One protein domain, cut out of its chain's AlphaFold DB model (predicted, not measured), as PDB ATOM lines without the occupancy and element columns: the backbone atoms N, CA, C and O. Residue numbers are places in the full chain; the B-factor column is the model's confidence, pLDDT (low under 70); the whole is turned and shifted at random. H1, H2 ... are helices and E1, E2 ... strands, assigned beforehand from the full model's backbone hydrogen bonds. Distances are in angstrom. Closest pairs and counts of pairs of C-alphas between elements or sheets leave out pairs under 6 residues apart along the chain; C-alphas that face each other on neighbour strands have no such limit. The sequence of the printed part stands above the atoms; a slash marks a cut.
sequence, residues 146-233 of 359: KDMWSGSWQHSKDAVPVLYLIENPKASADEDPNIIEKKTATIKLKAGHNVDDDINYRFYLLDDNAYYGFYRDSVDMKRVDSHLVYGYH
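What this domain is: This is residues 146 to 233 of the 359 residues of an uncharacterized protein of Frederiksenia canicola (UniProt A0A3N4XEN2). A long two-stranded hairpin, E1 and E2, lies over one face of a four-stranded antiparallel sheet, running lengthwise along it, with E1 the nearer strand. The loop of residues 168 to 178 at the hairpin's tip lies at one end of the longest axis, the turn between E4 and E5 lies at the other, and the short helix H1 sits off to one side. The printed part has 88 residues, with one named helix and six named strands in the order H1 E1 E2 E3 E4 E5 E6; the sheet runs E3 - E4 - E5 - E6, and the class is mostly strand. The whole is only just compact, close to loose, with a radius of gyration of the C-alphas of 14.1 A, and spans 45 by 25 by 17 A.

How they stand to each other: H1, residues 146 to 150, has its one O i to N i+4 pair within hydrogen-bond range. Its closest C-alpha pair with E1, residues 160 to 167, is Met 148 and Pro 161, 7.3 A apart. E1 forms an antiparallel hairpin with E2, residues 179 to 187, with N 162 and O 185 at 2.8 A. E3, residues 192 to 195, and E4, residues 201 to 207, form the next hairpin, with N 194 and O 203 at 2.8 A. E4 pairs with E5, residues 210 to 220, through N 214 and O 202 at 2.8 A, and E5 with E6, residues 223 to 232, through N 229 and O 213 at 2.8 A; both are hairpins. E3 to E6 make a meander, each strand the antiparallel neighbour of the one before, with E3 and E6 as edge strands. The closest C-alphas of E1 and E5 are those of Val 162 and Tyr 215, 5.9 A apart. Those of E2 and E5 are Ile 179 and Asp 220, 5.7 A apart. E1 is apart from E3 and E6. H1 is only just not on the sheet, with 4 pairs of C-alphas within 10 A.

Where its parts are: H1 begins at C-alpha 146, (-11.965, 19.752, -37.945). E1 measures 22.2 A and E2 21.5 A. E3 measures 10.0 A and E4 18.6 A. E5, the longest strand with 11 residues, measures 31.3 A. E6 measures 29.3 A and ends at C-alpha 232, (-26.034, 16.949, -25.354).

The domain as a whole: The C-alphas of Glu 175 and Asn 209, the two farthest apart, are 45.1 A from each other. The printed part has no cut. The link from E1 to E2 is long, with 11 residues. The mean pLDDT of the printed part is 84.4, and 13 residues are under 70: 146, 149 to 152, 173 to 177, 219, and 221 to 222.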
ATOM      1  N   LYS A 146     -11.039  20.456 -37.035       69.88
ATOM      2  CA  LYS A 146     -11.965  19.752 -37.945       69.88
ATOM      3  C   LYS A 146     -13.117  19.047 -37.208       69.88
ATOM      4  O   LYS A 146     -14.230  18.968 -37.738       69.88
ATOM      5  N   ASP A 147     -12.877  18.550 -36.001       71.00
ATOM      6  CA  ASP A 147     -13.900  17.897 -35.180       71.00
ATOM      7  C   ASP A 147     -14.870  18.938 -34.588       71.00
ATOM      8  O   ASP A 147     -16.075  18.683 -34.509       71.00
ATOM      9  N   MET A 148     -14.380  20.156 -34.310       74.06
ATOM     10  CA  MET A 148     -15.207  21.329 -33.983       74.06
ATOM     11  C   MET A 148     -16.026  21.810 -35.197       74.06
ATOM     12  O   MET A 148     -17.227  22.039 -35.083       74.06
ATOM     13  N   TRP A 149     -15.431  21.875 -36.395       67.00
ATOM     14  CA  TRP A 149     -16.144  22.266 -37.626       67.00
ATOM     15  C   TRP A 149     -17.261  21.290 -38.021       67.00
ATOM     16  O   TRP A 149     -18.289  21.696 -38.562       67.00
ATOM     17  N   SER A 150     -17.071  19.996 -37.763       67.88
ATOM     18  CA  SER A 150     -18.049  18.949 -38.091       67.88
ATOM     19  C   SER A 150     -19.169  18.788 -37.060       67.88
ATOM     20  O   SER A 150     -20.207  18.209 -37.386       67.88
ATOM     21  N   GLY A 151     -18.989  19.278 -35.828       63.81
ATOM     22  CA  GLY A 151     -19.913  18.993 -34.727       63.81
ATOM     23  C   GLY A 151     -19.811  17.563 -34.189       63.81
ATOM     24  O   GLY A 151     -20.810  17.042 -33.702       63.81
ATOM     25  N   SER A 152     -18.652  16.903 -34.333       65.31
ATOM     26  CA  SER A 152     -18.480  15.469 -34.026       65.31
ATOM     27  C   SER A 152     -17.741  15.163 -32.716       65.31
ATOM     28  O   SER A 152     -17.452  13.999 -32.438       65.31
ATOM     29  N   TRP A 153     -17.471  16.170 -31.876       75.38
ATOM     30  CA  TRP A 153     -16.937  15.935 -30.531       75.38
ATOM     31  C   TRP A 153     -17.998  15.308 -29.611       75.38
ATOM     32  O   TRP A 153     -19.197  15.561 -29.731       75.38
ATOM     33  N   GLN A 154     -17.557  14.486 -28.658       80.06
ATOM     34  CA  GLN A 154     -18.440  13.915 -27.643       80.06
ATOM     35  C   GLN A 154     -18.850  14.986 -26.618       80.06
ATOM     36  O   GLN A 154     -18.019  15.777 -26.171       80.06
ATOM     37  N   HIS A 155     -20.118  14.986 -26.192       84.00
ATOM     38  CA  HIS A 155     -20.595  15.883 -25.133       84.00
ATOM     39  C   HIS A 155     -19.810  15.703 -23.832       84.00
ATOM     40  O   HIS A 155     -19.817  14.632 -23.225       84.00
ATOM     41  N   SER A 156     -19.213  16.799 -23.374       89.56
ATOM     42  CA  SER A 156     -18.710  16.987 -22.020       89.56
ATOM     43  C   SER A 156     -18.928  18.444 -21.634       89.56
ATOM     44  O   SER A 156     -18.492  19.333 -22.363       89.56
ATOM     45  N   LYS A 157     -19.576  18.703 -20.495       90.88
ATOM     46  CA  LYS A 157     -19.653  20.054 -19.913       90.88
ATOM     47  C   LYS A 157     -18.303  20.511 -19.341       90.88
ATOM     48  O   LYS A 157     -18.068  21.703 -19.191       90.88
ATOM     49  N   ASP A 158     -17.443  19.557 -18.983       92.12
ATOM     50  CA  ASP A 158     -16.178  19.779 -18.278       92.12
ATOM     51  C   ASP A 158     -14.996  20.006 -19.233       92.12
ATOM     52  O   ASP A 158     -13.916  20.382 -18.784       92.12
ATOM     53  N   ALA A 159     -15.199  19.773 -20.534       90.69
ATOM     54  CA  ALA A 159     -14.198  19.921 -21.587       90.69
ATOM     55  C   ALA A 159     -14.852  20.348 -22.917       90.69
ATOM     56  O   ALA A 159     -14.740  19.655 -23.930       90.69
ATOM     57  N   VAL A 160     -15.572  21.474 -22.916       90.88
ATOM     58  CA  VAL A 160     -16.144  22.055 -24.143       90.88
ATOM     59  C   VAL A 160     -15.016  22.698 -24.955       90.88
ATOM     60  O   VAL A 160     -14.335  23.573 -24.412       90.88
ATOM     61  N   PRO A 161     -14.790  22.301 -26.221       90.31
ATOM     62  CA  PRO A 161     -13.748  22.894 -27.046       90.31
ATOM     63  C   PRO A 161     -14.150  24.304 -27.495       90.31
ATOM     64  O   PRO A 161     -15.283  24.539 -27.923       90.31
ATOM     65  N   VAL A 162     -13.210  25.242 -27.409       89.88
ATOM     66  CA  VAL A 162     -13.370  26.645 -27.816       89.88
ATOM     67  C   VAL A 162     -12.131  27.135 -28.548       89.88
ATOM     68  O   VAL A 162     -11.043  26.572 -28.411       89.88
ATOM     69  N   LEU A 163     -12.297  28.217 -29.301       88.69
ATOM     70  CA  LEU A 163     -11.220  28.878 -30.015       88.69
ATOM     71  C   LEU A 163     -10.974  30.270 -29.432       88.69
ATOM     72  O   LEU A 163     -11.917  31.034 -29.242       88.69
ATOM     73  N   TYR A 164      -9.708  30.589 -29.177       87.44
ATOM     74  CA  TYR A 164      -9.241  31.932 -28.853       87.44
ATOM     75  C   TYR A 164      -8.603  32.575 -30.085       87.44
ATOM     76  O   TYR A 164      -7.689  32.000 -30.688       87.44
ATOM     77  N   LEU A 165      -9.067  33.772 -30.440       84.75
ATOM     78  CA  LEU A 165      -8.495  34.605 -31.494       84.75
ATOM     79  C   LEU A 165      -7.489  35.569 -30.857       84.75
ATOM     80  O   LEU A 165      -7.870  36.479 -30.123       84.75
ATOM     81  N   ILE A 166      -6.196  35.355 -31.099       84.06
ATOM     82  CA  ILE A 166      -5.141  36.185 -30.515       84.06
ATOM     83  C   ILE A 166      -4.882  37.378 -31.434       84.06
ATOM     84  O   ILE A 166      -4.310  37.237 -32.523       84.06
ATOM     85  N   GLU A 167      -5.313  38.555 -30.982       81.69
ATOM     86  CA  GLU A 167      -5.118  39.813 -31.699       81.69
ATOM     87  C   GLU A 167      -3.637  40.174 -31.872       81.69
ATOM     88  O   GLU A 167      -2.776  39.870 -31.044       81.69
ATOM     89  N   ASN A 168      -3.349  40.885 -32.958       79.88
ATOM     90  CA  ASN A 168      -2.053  41.474 -33.246       79.88
ATOM     91  C   ASN A 168      -1.967  42.889 -32.634       79.88
ATOM     92  O   ASN A 168      -2.465  43.835 -33.247       79.88
ATOM     93  N   PRO A 169      -1.270  43.106 -31.500       80.56
ATOM     94  CA  PRO A 169      -1.208  44.416 -30.834       80.56
ATOM     95  C   PRO A 169      -0.386  45.470 -31.603       80.56
ATOM     96  O   PRO A 169      -0.092  46.541 -31.069       80.56
ATOM     97  N   LYS A 170       0.052  45.156 -32.828       80.88
ATOM     98  CA  LYS A 170       0.789  46.045 -33.734       80.88
ATOM     99  C   LYS A 170       0.085  46.261 -35.074       80.88
ATOM    100  O   LYS A 170       0.640  46.983 -35.897       80.88
ATOM    101  N   ALA A 171      -1.069  45.636 -35.314       76.19
ATOM    102  CA  ALA A 171      -1.746  45.755 -36.597       76.19
ATOM    103  C   ALA A 171      -2.205  47.196 -36.857       76.19
ATOM    104  O   ALA A 171      -2.912  47.802 -36.047       76.19
ATOM    105  N   SER A 172      -1.824  47.735 -38.012       70.44
ATOM    106  CA  SER A 172      -2.523  48.864 -38.609       70.44
ATOM    107  C   SER A 172      -3.880  48.391 -39.137       70.44
ATOM    108  O   SER A 172      -3.996  47.313 -39.716       70.44
ATOM    109  N   ALA A 173      -4.923  49.201 -38.939       61.06
ATOM    110  CA  ALA A 173      -6.307  48.780 -39.162       61.06
ATOM    111  C   ALA A 173      -6.634  48.376 -40.614       61.06
ATOM    112  O   ALA A 173      -7.659  47.732 -40.839       61.06
ATOM    113  N   ASP A 174      -5.792  48.734 -41.589       61.56
ATOM    114  CA  ASP A 174      -6.074  48.567 -43.015       61.56
ATOM    115  C   ASP A 174      -5.231  47.506 -43.735       61.56
ATOM    116  O   ASP A 174      -5.813  46.777 -44.542       61.56
ATOM    117  N   GLU A 175      -3.940  47.354 -43.418       61.53
ATOM    118  CA  GLU A 175      -3.008  46.506 -44.192       61.53
ATOM    119  C   GLU A 175      -2.446  45.287 -43.433       61.53
ATOM    120  O   GLU A 175      -1.996  44.333 -44.070       61.53
ATOM    121  N   ASP A 176      -2.492  45.267 -42.096       65.06
ATOM    122  CA  ASP A 176      -1.971  44.154 -41.291       65.06
ATOM    123  C   ASP A 176      -3.037  43.084 -40.978       65.06
ATOM    124  O   ASP A 176      -4.218  43.400 -40.796       65.06
ATOM    125  N   PRO A 177      -2.647  41.804 -40.810       66.12
ATOM    126  CA  PRO A 177      -3.523  40.809 -40.213       66.12
ATOM    127  C   PRO A 177      -3.751  41.149 -38.732       66.12
ATOM    128  O   PRO A 177      -2.835  41.093 -37.907       66.12
ATOM    129  N   ASN A 178      -5.002  41.471 -38.392       75.38
ATOM    130  CA  ASN A 178      -5.426  41.763 -37.019       75.38
ATOM    131  C   ASN A 178      -5.365  40.537 -36.083       75.38
ATOM    132  O   ASN A 178      -5.448  40.709 -34.873       75.38
ATOM    133  N   ILE A 179      -5.217  39.319 -36.618       77.19
ATOM    134  CA  ILE A 179      -5.071  38.062 -35.867       77.19
ATOM    135  C   ILE A 179      -3.688  37.478 -36.177       77.19
ATOM    136  O   ILE A 179      -3.322  37.363 -37.346       77.19
ATOM    137  N   ILE A 180      -2.930  37.100 -35.143       79.00
ATOM    138  CA  ILE A 180      -1.609  36.450 -35.279       79.00
ATOM    139  C   ILE A 180      -1.625  34.955 -34.958       79.00
ATOM    140  O   ILE A 180      -0.814  34.212 -35.507       79.00
ATOM    141  N   GLU A 181      -2.532  34.503 -34.093       83.12
ATOM    142  CA  GLU A 181      -2.636  33.100 -33.683       83.12
ATOM    143  C   GLU A 181      -4.107  32.731 -33.440       83.12
ATOM    144  O   GLU A 181      -4.882  33.521 -32.900       83.12
ATOM    145  N   LYS A 182      -4.483  31.512 -33.831       86.31
ATOM    146  CA  LYS A 182      -5.712  30.847 -33.388       86.31
ATOM    147  C   LYS A 182      -5.311  29.772 -32.390       86.31
ATOM    148  O   LYS A 182      -4.473  28.933 -32.723       86.31
ATOM    149  N   LYS A 183      -5.896  29.782 -31.194       86.94
ATOM    150  CA  LYS A 183      -5.556  28.826 -30.137       86.94
ATOM    151  C   LYS A 183      -6.779  28.056 -29.660       86.94
ATOM    152  O   LYS A 183      -7.646  28.605 -28.983       86.94
ATOM    153  N   THR A 184      -6.809  26.766 -29.970       86.25
ATOM    154  CA  THR A 184      -7.823  25.832 -29.472       86.25
ATOM    155  C   THR A 184      -7.565  25.511 -27.995       86.25
ATOM    156  O   THR A 184      -6.423  25.278 -27.582       86.25
ATOM    157  N   ALA A 185      -8.620  25.535 -27.185       87.81
ATOM    158  CA  ALA A 185      -8.596  25.277 -25.745       87.81
ATOM    159  C   ALA A 185      -9.879  24.548 -25.310       87.81
ATOM    160  O   ALA A 185     -10.831  24.446 -26.082       87.81
ATOM    161  N   THR A 186      -9.939  24.080 -24.063       89.69
ATOM    162  CA  THR A 186     -11.182  23.579 -23.453       89.69
ATOM    163  C   THR A 186     -11.596  24.399 -22.248       89.69
ATOM    164  O   THR A 186     -10.754  24.771 -21.433       89.69
ATOM    165  N   ILE A 187     -12.904  24.603 -22.096       92.56
ATOM    166  CA  ILE A 187     -13.507  25.206 -20.905       92.56
ATOM    167  C   ILE A 187     -14.405  24.213 -20.169       92.56
ATOM    168  O   ILE A 187     -15.004  23.314 -20.763       92.56
ATOM    169  N   LYS A 188     -14.541  24.438 -18.863       95.31
ATOM    170  CA  LYS A 188     -15.527  23.786 -18.005       95.31
ATOM    171  C   LYS A 188     -16.697  24.734 -17.769       95.31
ATOM    172  O   LYS A 188     -16.518  25.800 -17.180       95.31
ATOM    173  N   LEU A 189     -17.889  24.338 -18.205       95.50
ATOM    174  CA  LEU A 189     -19.107  25.118 -18.019       95.50
ATOM    175  C   LEU A 189     -19.587  25.072 -16.559       95.50
ATOM    176  O   LEU A 189     -19.675  24.009 -15.937       95.50
ATOM    177  N   LYS A 190     -19.939  26.245 -16.031       96.25
ATOM    178  CA  LYS A 190     -20.766  26.449 -14.832       96.25
ATOM    179  C   LYS A 190     -22.248  26.512 -15.269       96.25
ATOM    180  O   LYS A 190     -22.528  26.702 -16.450       96.25
ATOM    181  N   ALA A 191     -23.206  26.339 -14.357       94.50
ATOM    182  CA  ALA A 191     -24.637  26.421 -14.694       94.50
ATOM    183  C   ALA A 191     -25.034  27.827 -15.198       94.50
ATOM    184  O   ALA A 191     -24.548  28.828 -14.671       94.50
ATOM    185  N   GLY A 192     -25.926  27.906 -16.192       94.56
ATOM    186  CA  GLY A 192     -26.330  29.174 -16.808       94.56
ATOM    187  C   GLY A 192     -25.300  29.734 -17.799       94.56
ATOM    188  O   GLY A 192     -24.609  28.982 -18.489       94.56
ATOM    189  N   HIS A 193     -25.218  31.066 -17.901       94.12
ATOM    190  CA  HIS A 193     -24.331  31.751 -18.849       94.12
ATOM    191  C   HIS A 193     -22.842  31.581 -18.499       94.12
ATOM    192  O   HIS A 193     -22.399  31.908 -17.399       94.12
ATOM    193  N   ASN A 194     -22.056  31.181 -19.495       95.06
ATOM    194  CA  ASN A 194     -20.600  31.140 -19.488       95.06
ATOM    195  C   ASN A 194     -20.115  32.071 -20.599       95.06
ATOM    196  O   ASN A 194     -20.461  31.870 -21.763       95.06
ATOM    197  N   VAL A 195     -19.346  33.100 -20.258       92.56
ATOM    198  CA  VAL A 195     -18.909  34.138 -21.202       92.56
ATOM    199  C   VAL A 195     -17.412  34.350 -21.029       92.56
ATOM    200  O   VAL A 195     -16.926  34.341 -19.901       92.56
ATOM    201  N   ASP A 196     -16.706  34.509 -22.139       90.69
ATOM    202  CA  ASP A 196     -15.320  34.975 -22.165       90.69
ATOM    203  C   ASP A 196     -15.280  36.513 -22.109       90.69
ATOM    204  O   ASP A 196     -16.146  37.158 -22.705       90.69
ATOM    205  N   ASP A 197     -14.303  37.112 -21.421       82.50
ATOM    206  CA  ASP A 197     -14.246  38.576 -21.241       82.50
ATOM    207  C   ASP A 197     -14.030  39.315 -22.579       82.50
ATOM    208  O   ASP A 197     -14.712  40.304 -22.858       82.50
ATOM    209  N   ASP A 198     -13.184  38.769 -23.459       77.31
ATOM    210  CA  ASP A 198     -12.969  39.249 -24.837       77.31
ATOM    211  C   ASP A 198     -14.045  38.713 -25.819       77.31
ATOM    212  O   ASP A 198     -14.051  38.985 -27.026       77.31
ATOM    213  N   ILE A 199     -15.027  37.974 -25.287       80.44
ATOM    214  CA  ILE A 199     -16.160  37.353 -25.982       80.44
ATOM    215  C   ILE A 199     -15.717  36.352 -27.070       80.44
ATOM    216  O   ILE A 199     -16.419  36.171 -28.065       80.44
ATOM    217  N   ASN A 200     -14.581  35.658 -26.890       87.69
ATOM    218  CA  ASN A 200     -14.184  34.537 -27.762       87.69
ATOM    219  C   ASN A 200     -15.250  33.427 -27.791       87.69
ATOM    220  O   ASN A 200     -15.449  32.780 -28.818       87.69
ATOM    221  N   TYR A 201     -15.989  33.245 -26.694       92.19
ATOM    222  CA  TYR A 201     -17.159  32.376 -26.643       92.19
ATOM    223  C   TYR A 201     -18.293  32.940 -25.784       92.19
ATOM    224  O   TYR A 201     -18.110  33.799 -24.913       92.19
ATOM    225  N   ARG A 202     -19.480  32.361 -25.983       93.69
ATOM    226  CA  ARG A 202     -20.601  32.427 -25.050       93.69
ATOM    227  C   ARG A 202     -21.413  31.138 -25.108       93.69
ATOM    228  O   ARG A 202     -21.996  30.824 -26.139       93.69
ATOM    229  N   PHE A 203     -21.511  30.443 -23.983       94.94
ATOM    230  CA  PHE A 203     -22.309  29.228 -23.817       94.94
ATOM    231  C   PHE A 203     -23.357  29.397 -22.720       94.94
ATOM    232  O   PHE A 203     -23.223  30.241 -21.834       94.94
ATOM    233  N   TYR A 204     -24.382  28.556 -22.748       96.19
ATOM    234  CA  TYR A 204     -25.358  28.400 -21.681       96.19
ATOM    235  C   TYR A 204     -25.509  26.911 -21.361       96.19
ATOM    236  O   TYR A 204     -25.875  26.122 -22.236       96.19
ATOM    237  N   LEU A 205     -25.229  26.527 -20.113       97.12
ATOM    238  CA  LEU A 205     -25.463  25.174 -19.599       97.12
ATOM    239  C   LEU A 205     -26.877  25.112 -19.004       97.12
ATOM    240  O   LEU A 205     -27.150  25.799 -18.018       97.12
ATOM    241  N   LEU A 206     -27.760  24.331 -19.632       96.56
ATOM    242  CA  LEU A 206     -29.183  24.196 -19.274       96.56
ATOM    243  C   LEU A 206     -29.392  23.093 -18.222       96.56
ATOM    244  O   LEU A 206     -30.131  23.262 -17.262       96.56
ATOM    245  N   ASP A 207     -28.700  21.973 -18.407       96.62
ATOM    246  CA  ASP A 207     -28.522  20.867 -17.459       96.62
ATOM    247  C   ASP A 207     -27.136  20.264 -17.744       96.62
ATOM    248  O   ASP A 207     -26.560  20.496 -18.809       96.62
ATOM    249  N   ASP A 208     -26.592  19.460 -16.836       95.81
ATOM    250  CA  ASP A 208     -25.325  18.749 -17.058       95.81
ATOM    251  C   ASP A 208     -25.329  17.889 -18.349       95.81
ATOM    252  O   ASP A 208     -24.280  17.694 -18.981       95.81
ATOM    253  N   ASN A 209     -26.505  17.435 -18.799       96.12
ATOM    254  CA  ASN A 209     -26.702  16.728 -20.062       96.12
ATOM    255  C   ASN A 209     -26.865  17.632 -21.301       96.12
ATOM    256  O   ASN A 209     -26.979  17.063 -22.384       96.12
ATOM    257  N   ALA A 210     -26.925  18.972 -21.208       96.88
ATOM    258  CA  ALA A 210     -27.241  19.837 -22.358       96.88
ATOM    259  C   ALA A 210     -26.709  21.287 -22.272       96.88
ATOM    260  O   ALA A 210     -26.999  22.023 -21.326       96.88
ATOM    261  N   TYR A 211     -26.028  21.744 -23.330       96.94
ATOM    262  CA  TYR A 211     -25.635  23.147 -23.522       96.94
ATOM    263  C   TYR A 211     -25.811  23.623 -24.971       96.94
ATOM    264  O   TYR A 211     -25.883  22.829 -25.908       96.94
ATOM    265  N   TYR A 212     -25.825  24.942 -25.153       95.81
ATOM    266  CA  TYR A 212     -25.870  25.627 -26.449       95.81
ATOM    267  C   TYR A 212     -25.133  26.971 -26.375       95.81
ATOM    268  O   TYR A 212     -24.824  27.445 -25.281       95.81
ATOM    269  N   GLY A 213     -24.809  27.570 -27.519       94.06
ATOM    270  CA  GLY A 213     -24.119  28.859 -27.582       94.06
ATOM    271  C   GLY A 213     -23.264  29.010 -28.833       94.06
ATOM    272  O   GLY A 213     -23.622  28.497 -29.891       94.06
ATOM    273  N   PHE A 214     -22.134  29.707 -28.715       92.12
ATOM    274  CA  PHE A 214     -21.156  29.863 -29.787       92.12
ATOM    275  C   PHE A 214     -19.718  30.044 -29.285       92.12
ATOM    276  O   PHE A 214     -19.485  30.535 -28.180       92.12
ATOM    277  N   TYR A 215     -18.761  29.745 -30.161       91.06
ATOM    278  CA  TYR A 215     -17.411  30.317 -30.137       91.06
ATOM    279  C   TYR A 215     -17.170  31.113 -31.429       91.06
ATOM    280  O   TYR A 215     -17.837  30.877 -32.439       91.06
ATOM    281  N   ARG A 216     -16.257  32.082 -31.407       87.69
ATOM    282  CA  ARG A 216     -15.856  32.860 -32.587       87.69
ATOM    283  C   ARG A 216     -14.826  32.096 -33.410       87.69
ATOM    284  O   ARG A 216     -13.931  31.475 -32.847       87.69
ATOM    285  N   ASP A 217     -14.911  32.209 -34.729       84.12
ATOM    286  CA  ASP A 217     -13.740  32.041 -35.594       84.12
ATOM    287  C   ASP A 217     -13.665  33.205 -36.583       84.12
ATOM    288  O   ASP A 217     -14.611  33.974 -36.734       84.12
ATOM    289  N   SER A 218     -12.511  33.403 -37.207       78.69
ATOM    290  CA  SER A 218     -12.278  34.534 -38.092       78.69
ATOM    291  C   SER A 218     -11.058  34.309 -38.980       78.69
ATOM    292  O   SER A 218     -10.108  33.637 -38.581       78.69
ATOM    293  N   VAL A 219     -11.041  34.890 -40.180       68.88
ATOM    294  CA  VAL A 219      -9.796  35.036 -40.961       68.88
ATOM    295  C   VAL A 219      -9.044  36.306 -40.541       68.88
ATOM    296  O   VAL A 219      -7.816  36.295 -40.465       68.88
ATOM    297  N   ASP A 220      -9.772  37.376 -40.219       70.50
ATOM    298  CA  ASP A 220      -9.256  38.652 -39.722       70.50
ATOM    299  C   ASP A 220     -10.341  39.404 -38.924       70.50
ATOM    300  O   ASP A 220     -11.528  39.285 -39.223       70.50
ATOM    301  N   MET A 221      -9.960  40.236 -37.945       67.88
ATOM    302  CA  MET A 221     -10.922  40.907 -37.045       67.88
ATOM    303  C   MET A 221     -11.937  41.851 -37.730       67.88
ATOM    304  O   MET A 221     -12.839  42.343 -37.053       67.88
ATOM    305  N   LYS A 222     -11.853  42.117 -39.046       68.12
ATOM    306  CA  LYS A 222     -12.917  42.826 -39.789       68.12
ATOM    307  C   LYS A 222     -14.090  41.892 -40.124       68.12
ATOM    308  O   LYS A 222     -15.187  42.371 -40.415       68.12
ATOM    309  N   ARG A 223     -13.872  40.572 -40.092       71.38
ATOM    310  CA  ARG A 223     -14.857  39.504 -40.326       71.38
ATOM    311  C   ARG A 223     -14.705  38.410 -39.274       71.38
ATOM    312  O   ARG A 223     -14.024  37.404 -39.471       71.38
ATOM    313  N   VAL A 224     -15.335  38.646 -38.131       75.75
ATOM    314  CA  VAL A 224     -15.478  37.648 -37.071       75.75
ATOM    315  C   VAL A 224     -16.778  36.890 -37.310       75.75
ATOM    316  O   VAL A 224     -17.871  37.420 -37.110       75.75
ATOM    317  N   ASP A 225     -16.632  35.653 -37.768       81.88
ATOM    318  CA  ASP A 225     -17.710  34.680 -37.835       81.88
ATOM    319  C   ASP A 225     -17.945  34.093 -36.433       81.88
ATOM    320  O   ASP A 225     -17.272  34.402 -35.441       81.88
ATOM    321  N   SER A 226     -18.945  33.232 -36.293       87.31
ATOM    322  CA  SER A 226     -19.110  32.450 -35.066       87.31
ATOM    323  C   SER A 226     -19.806  31.137 -35.349       87.31
ATOM    324  O   SER A 226     -20.693  31.047 -36.196       87.31
ATOM    325  N   HIS A 227     -19.434  30.122 -34.590       88.88
ATOM    326  CA  HIS A 227     -19.937  28.775 -34.741       88.88
ATOM    327  C   HIS A 227     -20.979  28.549 -33.668       88.88
ATOM    328  O   HIS A 227     -20.666  28.217 -32.527       88.88
ATOM    329  N   LEU A 228     -22.229  28.795 -34.058       91.38
ATOM    330  CA  LEU A 228     -23.406  28.472 -33.269       91.38
ATOM    331  C   LEU A 228     -23.480  26.946 -33.112       91.38
ATOM    332  O   LEU A 228     -23.576  26.203 -34.094       91.38
ATOM    333  N   VAL A 229     -23.401  26.471 -31.875       92.56
ATOM    334  CA  VAL A 229     -23.255  25.051 -31.535       92.56
ATOM    335  C   VAL A 229     -24.149  24.666 -30.360       92.56
ATOM    336  O   VAL A 229     -24.562  25.501 -29.555       92.56
ATOM    337  N   TYR A 230     -24.442  23.375 -30.252       94.75
ATOM    338  CA  TYR A 230     -25.079  22.777 -29.085       94.75
ATOM    339  C   TYR A 230     -24.508  21.377 -28.861       94.75
ATOM    340  O   TYR A 230     -24.058  20.729 -29.808       94.75
ATOM    341  N   GLY A 231     -24.506  20.933 -27.608       93.69
ATOM    342  CA  GLY A 231     -24.030  19.619 -27.191       93.69
ATOM    343  C   GLY A 231     -25.011  19.001 -26.206       93.69
ATOM    344  O   GLY A 231     -25.591  19.707 -25.379       93.69
ATOM    345  N   TYR A 232     -25.225  17.690 -26.313       95.12
ATOM    346  CA  TYR A 232     -26.034  16.949 -25.354       95.12
ATOM    347  C   TYR A 232     -25.527  15.525 -25.129       95.12
ATOM    348  O   TYR A 232     -24.942  14.892 -26.012       95.12
ATOM    349  N   HIS A 233     -25.784  14.992 -23.939       94.88
ATOM    350  CA  HIS A 233     -25.432  13.623 -23.597       94.88
ATOM    351  C   HIS A 233     -26.394  12.634 -24.280       94.88
ATOM    352  O   HIS A 233     -27.568  12.542 -23.929       94.88
TER     353      HIS A 233